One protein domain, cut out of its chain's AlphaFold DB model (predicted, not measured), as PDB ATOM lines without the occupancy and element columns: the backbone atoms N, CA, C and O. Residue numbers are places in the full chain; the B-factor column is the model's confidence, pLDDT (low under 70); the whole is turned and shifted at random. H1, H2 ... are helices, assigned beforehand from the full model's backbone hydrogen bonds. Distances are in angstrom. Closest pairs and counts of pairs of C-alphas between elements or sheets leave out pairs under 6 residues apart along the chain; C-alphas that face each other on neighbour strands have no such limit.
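AT A GLANCE: This is residues 13 to 60 and 77 to 92 of the 102 residues of an uncharacterized protein of Candidatus Lokiarchaeota archaeon (UniProt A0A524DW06). One long helix, H2, makes the length of an open, loose arrangement: H3 crosses it steeply on its last part, residues 50 to 57, while the short H1 is near its other end without touching it. A long loop, residues 20 to 36, runs out from H1 and folds back to the beginning of H2. The printed part has 64 residues with three named helices in the order H1, H2, H3 and no named strand, and the class is all helix. The whole is loose, with a radius of gyration of the C-alphas of 15.0 A, and only just elongated, spanning 42 by 28 by 21 A.

IN THESE COORDINATES: H1 is residues 13 to 19, 10.0 A from first to last C-alpha, beginning at C-alpha 13 at (103.311, 194.245, 204.353). H2 is residues 37 to 57, 30.4 A long, from C-alpha 37 at (107.081, 190.035, 195.581). H3 is residues 78 to 91, 20.3 A long, ending at C-alpha 91 at (96.402, 208.952, 180.187).

HOW THE PARTS SIT: H1 and H2 are near each other, with 5 pairs of C-alphas within 10 A but no pair within 8 A. Residues 22 to 23 pair with residues 26 to 27, antiparallel. H2 touches H3 with residues 50 to 57 alone; the closest C-alphas, of Leu 55 and Gly 84, are 3.9 A apart. Their lines stand at a steep tilt of 68 degrees, only just short of about perpendicular, and they run opposite ways. H1 and H3 are apart. In H1, H2 and H3 every O i to N i+4 pair is within hydrogen-bond range.

THE WHOLE: The two C-alphas farthest apart, of Ser 33 and Pro 60, are 42.6 A apart. The link from H1 to H2, 17 residues, is long. Residues 61 to 76 are not printed, and C-alphas 60 and 77 are 10.8 A apart across this cut, which falls in the link from H2 to H3. The mean pLDDT of the printed part is 89.7, and no printed residue is under 70.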
ATOM      1  N   SER A  13     104.305 194.443 203.286       84.25
ATOM      2  CA  SER A  13     103.311 194.245 204.353       84.25
ATOM      3  C   SER A  13     101.990 194.945 204.032       84.25
ATOM      4  O   SER A  13     100.932 194.325 204.111       84.25
ATOM      5  N   ARG A  14     102.061 196.196 203.567       86.75
ATOM      6  CA  ARG A  14     100.887 196.977 203.182       86.75
ATOM      7  C   ARG A  14     100.221 196.430 201.921       86.75
ATOM      8  O   ARG A  14      98.999 196.378 201.857       86.75
ATOM      9  N   ILE A  15     101.004 195.979 200.940       85.81
ATOM     10  CA  ILE A  15     100.472 195.338 199.725       85.81
ATOM     11  C   ILE A  15      99.712 194.059 200.081       85.81
ATOM     12  O   ILE A  15      98.616 193.832 199.577       85.81
ATOM     13  N   ARG A  16     100.260 193.241 200.985       86.69
ATOM     14  CA  ARG A  16      99.615 192.016 201.463       86.69
ATOM     15  C   ARG A  16      98.283 192.299 202.156       86.69
ATOM     16  O   ARG A  16      97.346 191.540 201.951       86.69
ATOM     17  N   GLU A  17      98.206 193.348 202.973       86.00
ATOM     18  CA  GLU A  17      96.946 193.784 203.591       86.00
ATOM     19  C   GLU A  17      95.926 194.216 202.542       86.00
ATOM     20  O   GLU A  17      94.781 193.797 202.615       86.00
ATOM     21  N   LEU A  18      96.341 195.007 201.548       86.44
ATOM     22  CA  LEU A  18      95.444 195.444 200.480       86.44
ATOM     23  C   LEU A  18      94.916 194.243 199.688       86.44
ATOM     24  O   LEU A  18      93.707 194.094 199.573       86.44
ATOM     25  N   LEU A  19      95.803 193.342 199.248       86.69
ATOM     26  CA  LEU A  19      95.450 192.104 198.537       86.69
ATOM     27  C   LEU A  19      94.553 191.161 199.343       86.69
ATOM     28  O   LEU A  19      93.919 190.279 198.762       86.69
ATOM     29  N   ARG A  20      94.533 191.305 200.669       88.62
ATOM     30  CA  ARG A  20      93.657 190.576 201.581       88.62
ATOM     31  C   ARG A  20      92.527 191.495 202.026       88.62
ATOM     32  O   ARG A  20      92.489 191.942 203.169       88.62
ATOM     33  N   GLY A  21      91.639 191.805 201.097       85.19
ATOM     34  CA  GLY A  21      90.561 192.757 201.305       85.19
ATOM     35  C   GLY A  21      89.289 192.297 200.621       85.19
ATOM     36  O   GLY A  21      89.170 191.150 200.199       85.19
ATOM     37  N   THR A  22      88.327 193.201 200.508       84.94
ATOM     38  CA  THR A  22      87.088 192.935 199.783       84.94
ATOM     39  C   THR A  22      87.136 193.637 198.435       84.94
ATOM     40  O   THR A  22      87.273 194.860 198.369       84.94
ATOM     41  N   TYR A  23      86.988 192.866 197.366       86.88
ATOM     42  CA  TYR A  23      86.965 193.347 195.992       86.88
ATOM     43  C   TYR A  23      85.669 192.887 195.337       86.88
ATOM     44  O   TYR A  23      85.376 191.696 195.317       86.88
ATOM     45  N   GLU A  24      84.866 193.836 194.850       84.25
ATOM     46  CA  GLU A  24      83.574 193.545 194.201       84.25
ATOM     47  C   GLU A  24      82.641 192.659 195.056       84.25
ATOM     48  O   GLU A  24      81.883 191.844 194.543       84.25
ATOM     49  N   GLY A  25      82.707 192.814 196.383       86.81
ATOM     50  CA  GLY A  25      81.916 192.034 197.341       86.81
ATOM     51  C   GLY A  25      82.526 190.688 197.745       86.81
ATOM     52  O   GLY A  25      81.997 190.044 198.645       86.81
ATOM     53  N   ASN A  26      83.653 190.287 197.154       86.38
ATOM     54  CA  ASN A  26      84.345 189.044 197.485       86.38
ATOM     55  C   ASN A  26      85.538 189.308 198.403       86.38
ATOM     56  O   ASN A  26      86.382 190.156 198.107       86.38
ATOM     57  N   GLU A  27      85.639 188.560 199.500       87.31
ATOM     58  CA  GLU A  27      86.849 188.560 200.319       87.31
ATOM     59  C   GLU A  27      87.971 187.791 199.624       87.31
ATOM     60  O   GLU A  27      87.828 186.626 199.247       87.31
ATOM     61  N   THR A  28      89.131 188.423 199.516       84.94
ATOM     62  CA  THR A  28      90.349 187.798 199.026       84.94
ATOM     63  C   THR A  28      91.270 187.472 200.198       84.94
ATOM     64  O   THR A  28      91.456 188.253 201.128       84.94
ATOM     65  N   LYS A  29      91.899 186.293 200.157       86.69
ATOM     66  CA  LYS A  29      92.963 185.883 201.096       86.69
ATOM     67  C   LYS A  29      94.240 185.507 200.348       86.69
ATOM     68  O   LYS A  29      94.934 184.558 200.709       86.69
ATOM     69  N   LEU A  30      94.536 186.250 199.282       85.75
ATOM     70  CA  LEU A  30      95.644 185.952 198.383       85.75
ATOM     71  C   LEU A  30      96.995 186.061 199.104       85.75
ATOM     72  O   LEU A  30      97.205 186.877 200.010       85.75
ATOM     73  N   ASN A  31      97.918 185.195 198.695       86.50
ATOM     74  CA  ASN A  31      99.320 185.235 199.083       86.50
ATOM     75  C   ASN A  31     100.157 185.462 197.831       86.50
ATOM     76  O   ASN A  31      99.880 184.874 196.792       86.50
ATOM     77  N   VAL A  32     101.203 186.275 197.954       87.25
ATOM     78  CA  VAL A  32     102.192 186.459 196.892       87.25
ATOM     79  C   VAL A  32     103.368 185.539 197.196       87.25
ATOM     80  O   VAL A  32     103.914 185.554 198.313       87.25
ATOM     81  N   SER A  33     103.726 184.706 196.221       90.31
ATOM     82  CA  SER A  33     104.909 183.852 196.291       90.31
ATOM     83  C   SER A  33     106.167 184.711 196.472       90.31
ATOM     84  O   SER A  33     106.156 185.907 196.182       90.31
ATOM     85  N   LYS A  34     107.238 184.155 197.052       88.31
ATOM     86  CA  LYS A  34     108.429 184.944 197.430       88.31
ATOM     87  C   LYS A  34     109.092 185.618 196.222       88.31
ATOM     88  O   LYS A  34     109.483 186.772 196.330       88.31
ATOM     89  N   ASP A  35     109.160 184.899 195.112       92.00
ATOM     90  CA  ASP A  35     109.688 185.309 193.810       92.00
ATOM     91  C   ASP A  35     108.835 186.385 193.120       92.00
ATOM     92  O   ASP A  35     109.375 187.253 192.445       92.00
ATOM     93  N   ALA A  36     107.520 186.408 193.346       90.75
ATOM     94  CA  ALA A  36     106.635 187.413 192.754       90.75
ATOM     95  C   ALA A  36     106.595 188.747 193.525       90.75
ATOM     96  O   ALA A  36     106.014 189.717 193.042       90.75
ATOM     97  N   ARG A  37     107.187 188.832 194.728       89.44
ATOM     98  CA  ARG A  37     107.081 190.035 195.581       89.44
ATOM     99  C   ARG A  37     107.768 191.246 194.979       89.44
ATOM    100  O   ARG A  37     107.187 192.323 194.980       89.44
ATOM    101  N   GLU A  38     108.998 191.075 194.516       89.25
ATOM    102  CA  GLU A  38     109.792 192.164 193.953       89.25
ATOM    103  C   GLU A  38     109.210 192.662 192.619       89.25
ATOM    104  O   GLU A  38     108.952 193.863 192.532       89.25
ATOM    105  N   PRO A  39     108.853 191.791 191.650       91.19
ATOM    106  CA  PRO A  39     108.128 192.213 190.451       91.19
ATOM    107  C   PRO A  39     106.822 192.952 190.762       91.19
ATOM    108  O   PRO A  39     106.525 193.978 190.155       91.19
ATOM    109  N   LEU A  40     106.053 192.467 191.744       90.38
ATOM    110  CA  LEU A  40     104.812 193.116 192.166       90.38
ATOM    111  C   LEU A  40     105.065 194.511 192.750       90.38
ATOM    112  O   LEU A  40     104.340 195.448 192.423       90.38
ATOM    113  N   VAL A  41     106.067 194.654 193.623       89.50
ATOM    114  CA  VAL A  41     106.442 195.957 194.188       89.50
ATOM    115  C   VAL A  41     106.885 196.896 193.069       89.50
ATOM    116  O   VAL A  41     106.351 197.996 192.989       89.50
ATOM    117  N   GLY A  42     107.771 196.453 192.173       89.69
ATOM    118  CA  GLY A  42     108.247 197.258 191.045       89.69
ATOM    119  C   GLY A  42     107.107 197.767 190.162       89.69
ATOM    120  O   GLY A  42     107.008 198.967 189.912       89.69
ATOM    121  N   TRP A  43     106.176 196.886 189.790       91.75
ATOM    122  CA  TRP A  43     104.996 197.268 189.015       91.75
ATOM    123  C   TRP A  43     104.113 198.297 189.743       91.75
ATOM    124  O   TRP A  43     103.678 199.288 189.155       91.75
ATOM    125  N   LEU A  44     103.872 198.118 191.046       91.25
ATOM    126  CA  LEU A  44     103.098 199.080 191.837       91.25
ATOM    127  C   LEU A  44     103.809 200.435 191.972       91.25
ATOM    128  O   LEU A  44     103.147 201.475 191.960       91.25
ATOM    129  N   GLU A  45     105.136 200.450 192.078       90.06
ATOM    130  CA  GLU A  45     105.917 201.687 192.092       90.06
ATOM    131  C   GLU A  45     105.822 202.448 190.772       90.06
ATOM    132  O   GLU A  45     105.716 203.676 190.785       90.06
ATOM    133  N   GLU A  46     105.832 201.751 189.635       90.88
ATOM    134  CA  GLU A  46     105.610 202.360 188.321       90.88
ATOM    135  C   GLU A  46     104.229 203.016 188.239       90.88
ATOM    136  O   GLU A  46     104.119 204.185 187.867       90.88
ATOM    137  N   LEU A  47     103.179 202.318 188.683       91.06
ATOM    138  CA  LEU A  47     101.825 202.879 188.719       91.06
ATOM    139  C   LEU A  47     101.730 204.118 189.622       91.06
ATOM    140  O   LEU A  47     101.074 205.102 189.265       91.06
ATOM    141  N   ILE A  48     102.400 204.103 190.778       91.44
ATOM    142  CA  ILE A  48     102.466 205.262 191.677       91.44
ATOM    143  C   ILE A  48     103.194 206.427 191.009       91.44
ATOM    144  O   ILE A  48     102.716 207.558 191.100       91.44
ATOM    145  N   LYS A  49     104.307 206.181 190.309       91.94
ATOM    146  CA  LYS A  49     105.038 207.228 189.577       91.94
ATOM    147  C   LYS A  49     104.157 207.880 188.514       91.94
ATOM    148  O   LYS A  49     104.033 209.099 188.524       91.94
ATOM    149  N   ILE A  50     103.445 207.095 187.705       91.94
ATOM    150  CA  ILE A  50     102.515 207.620 186.686       91.94
ATOM    151  C   ILE A  50     101.414 208.478 187.335       91.94
ATOM    152  O   ILE A  50     101.037 209.540 186.820       91.94
ATOM    153  N   ALA A  51     100.894 208.049 188.490       92.19
ATOM    154  CA  ALA A  51      99.902 208.817 189.239       92.19
ATOM    155  C   ALA A  51     100.469 210.146 189.772       92.19
ATOM    156  O   ALA A  51      99.789 211.173 189.696       92.19
ATOM    157  N   LEU A  52     101.705 210.145 190.280       94.00
ATOM    158  CA  LEU A  52     102.392 211.342 190.768       94.00
ATOM    159  C   LEU A  52     102.758 212.304 189.630       94.00
ATOM    160  O   LEU A  52     102.553 213.505 189.773       94.00
ATOM    161  N   GLU A  53     103.214 211.807 188.484       93.19
ATOM    162  CA  GLU A  53     103.459 212.622 187.287       93.19
ATOM    163  C   GLU A  53     102.176 213.312 186.820       93.19
ATOM    164  O   GLU A  53     102.151 214.523 186.609       93.19
ATOM    165  N   SER A  54     101.072 212.563 186.752       93.62
ATOM    166  CA  SER A  54      99.757 213.109 186.391       93.62
ATOM    167  C   SER A  54      99.275 214.173 187.384       93.62
ATOM    168  O   SER A  54      98.579 215.116 187.007       93.62
ATOM    169  N   LEU A  55      99.628 214.031 188.665       94.38
ATOM    170  CA  LEU A  55      99.355 215.034 189.690       94.38
ATOM    171  C   LEU A  55     100.176 216.305 189.462       94.38
ATOM    172  O   LEU A  55      99.606 217.393 189.516       94.38
ATOM    173  N   VAL A  56     101.478 216.169 189.199       92.62
ATOM    174  CA  VAL A  56     102.391 217.295 188.959       92.62
ATOM    175  C   VAL A  56     101.992 218.069 187.702       92.62
ATOM    176  O   VAL A  56     101.906 219.291 187.756       92.62
ATOM    177  N   GLU A  57     101.653 217.388 186.608       90.62
ATOM    178  CA  GLU A  57     101.151 218.022 185.377       90.62
ATOM    179  C   GLU A  57      99.867 218.825 185.598       90.62
ATOM    180  O   GLU A  57      99.630 219.844 184.952       90.62
ATOM    181  N   ALA A  58      99.015 218.370 186.516       89.62
ATOM    182  CA  ALA A  58      97.767 219.043 186.838       89.62
ATOM    183  C   ALA A  58      97.949 220.255 187.772       89.62
ATOM    184  O   ALA A  58      96.980 220.991 188.020       89.62
ATOM    185  N   MET A  59      99.149 220.453 188.330       92.81
ATOM    186  CA  MET A  59      99.435 221.576 189.214       92.81
ATOM    187  C   MET A  59      99.590 222.886 188.428       92.81
ATOM    188  O   MET A  59     100.107 222.906 187.315       92.81
ATOM    189  N   PRO A  60      99.160 224.021 189.006       88.81
ATOM    190  CA  PRO A  60      99.254 225.315 188.342       88.81
ATOM    191  C   PRO A  60     100.710 225.760 188.168       88.81
ATOM    192  O   PRO A  60     101.459 225.825 189.149       88.81
ATOM    193  N   LYS A  77      97.520 220.630 197.038       93.50
ATOM    194  CA  LYS A  77      96.210 220.849 197.671       93.50
ATOM    195  C   LYS A  77      95.202 219.790 197.222       93.50
ATOM    196  O   LYS A  77      95.336 219.185 196.162       93.50
ATOM    197  N   LYS A  78      94.101 219.644 197.971       93.12
ATOM    198  CA  LYS A  78      92.986 218.727 197.645       93.12
ATOM    199  C   LYS A  78      92.462 218.876 196.204       93.12
ATOM    200  O   LYS A  78      92.138 217.886 195.549       93.12
ATOM    201  N   GLY A  79      92.391 220.112 195.703       92.12
ATOM    202  CA  GLY A  79      91.979 220.392 194.324       92.12
ATOM    203  C   GLY A  79      92.933 219.807 193.277       92.12
ATOM    204  O   GLY A  79      92.470 219.330 192.244       92.12
ATOM    205  N   ASP A  80      94.234 219.768 193.571       92.50
ATOM    206  CA  ASP A  80      95.255 219.218 192.674       92.50
ATOM    207  C   ASP A  80      95.105 217.699 192.573       92.50
ATOM    208  O   ASP A  80      95.117 217.165 191.474       92.50
ATOM    209  N   ILE A  81      94.819 217.018 193.690       93.69
ATOM    210  CA  ILE A  81      94.543 215.569 193.713       93.69
ATOM    211  C   ILE A  81      93.372 215.221 192.785       93.69
ATOM    212  O   ILE A  81      93.426 214.260 192.018       93.69
ATOM    213  N   THR A  82      92.308 216.027 192.818       93.62
ATOM    214  CA  THR A  82      91.122 215.802 191.976       93.62
ATOM    215  C   THR A  82      91.445 215.983 190.491       93.62
ATOM    216  O   THR A  82      91.010 215.180 189.663       93.62
ATOM    217  N   LYS A  83      92.227 217.013 190.147       93.19
ATOM    218  CA  LYS A  83      92.665 217.262 188.767       93.19
ATOM    219  C   LYS A  83      93.654 216.199 188.286       93.19
ATOM    220  O   LYS A  83      93.459 215.664 187.201       93.19
ATOM    221  N   GLY A  84      94.626 215.823 189.113       94.12
ATOM    222  CA  GLY A  84      95.591 214.762 188.833       94.12
ATOM    223  C   GLY A  84      94.917 213.416 188.589       94.12
ATOM    224  O   GLY A  84      95.218 212.747 187.609       94.12
ATOM    225  N   LYS A  85      93.904 213.053 189.391       93.19
ATOM    226  CA  LYS A  85      93.095 211.844 189.150       93.19
ATOM    227  C   LYS A  85      92.378 211.885 187.798       93.19
ATOM    228  O   LYS A  85      92.258 210.858 187.134       93.19
ATOM    229  N   ARG A  86      91.875 213.054 187.391       91.44
ATOM    230  CA  ARG A  86      91.255 213.232 186.072       91.44
ATOM    231  C   ARG A  86      92.291 213.093 184.954       91.44
ATOM    232  O   ARG A  86      92.000 212.412 183.980       91.44
ATOM    233  N   GLN A  87      93.470 213.687 185.115       90.81
ATOM    234  CA  GLN A  87      94.584 213.586 184.166       90.81
ATOM    235  C   GLN A  87      95.052 212.134 184.001       90.81
ATOM    236  O   GLN A  87      95.177 211.651 182.880       90.81
ATOM    237  N   LEU A  88      95.207 211.408 185.111       93.25
ATOM    238  CA  LEU A  88      95.584 209.995 185.114       93.25
ATOM    239  C   LEU A  88      94.585 209.140 184.323       93.25
ATOM    240  O   LEU A  88      94.988 208.355 183.473       93.25
ATOM    241  N   LYS A  89      93.279 209.327 184.552       90.25
ATOM    242  CA  LYS A  89      92.226 208.627 183.795       90.25
ATOM    243  C   LYS A  89      92.343 208.863 182.290       90.25
ATOM    244  O   LYS A  89      92.207 207.921 181.521       90.25
ATOM    245  N   LEU A  90      92.636 210.099 181.879       87.25
ATOM    246  CA  LEU A  90      92.838 210.430 180.467       87.25
ATOM    247  C   LEU A  90      94.065 209.717 179.886       87.25
ATOM    248  O   LEU A  90      93.961 209.152 178.802       87.25
ATOM    249  N   LYS A  91      95.193 209.686 180.611       86.94
ATOM    250  CA  LYS A  91      96.402 208.952 180.187       86.94
ATOM    251  C   LYS A  91      96.159 207.451 180.043       86.94
ATOM    252  O   LYS A  91      96.685 206.836 179.124       86.94
ATOM    253  N   LEU A  92      95.341 206.876 180.923       87.50
ATOM    254  CA  LEU A  92      94.960 205.461 180.886       87.50
ATOM    255  C   LEU A  92      93.851 205.153 179.862       87.50
ATOM    256  O   LEU A  92      93.351 204.033 179.822       87.50
TER     257      LEU A  92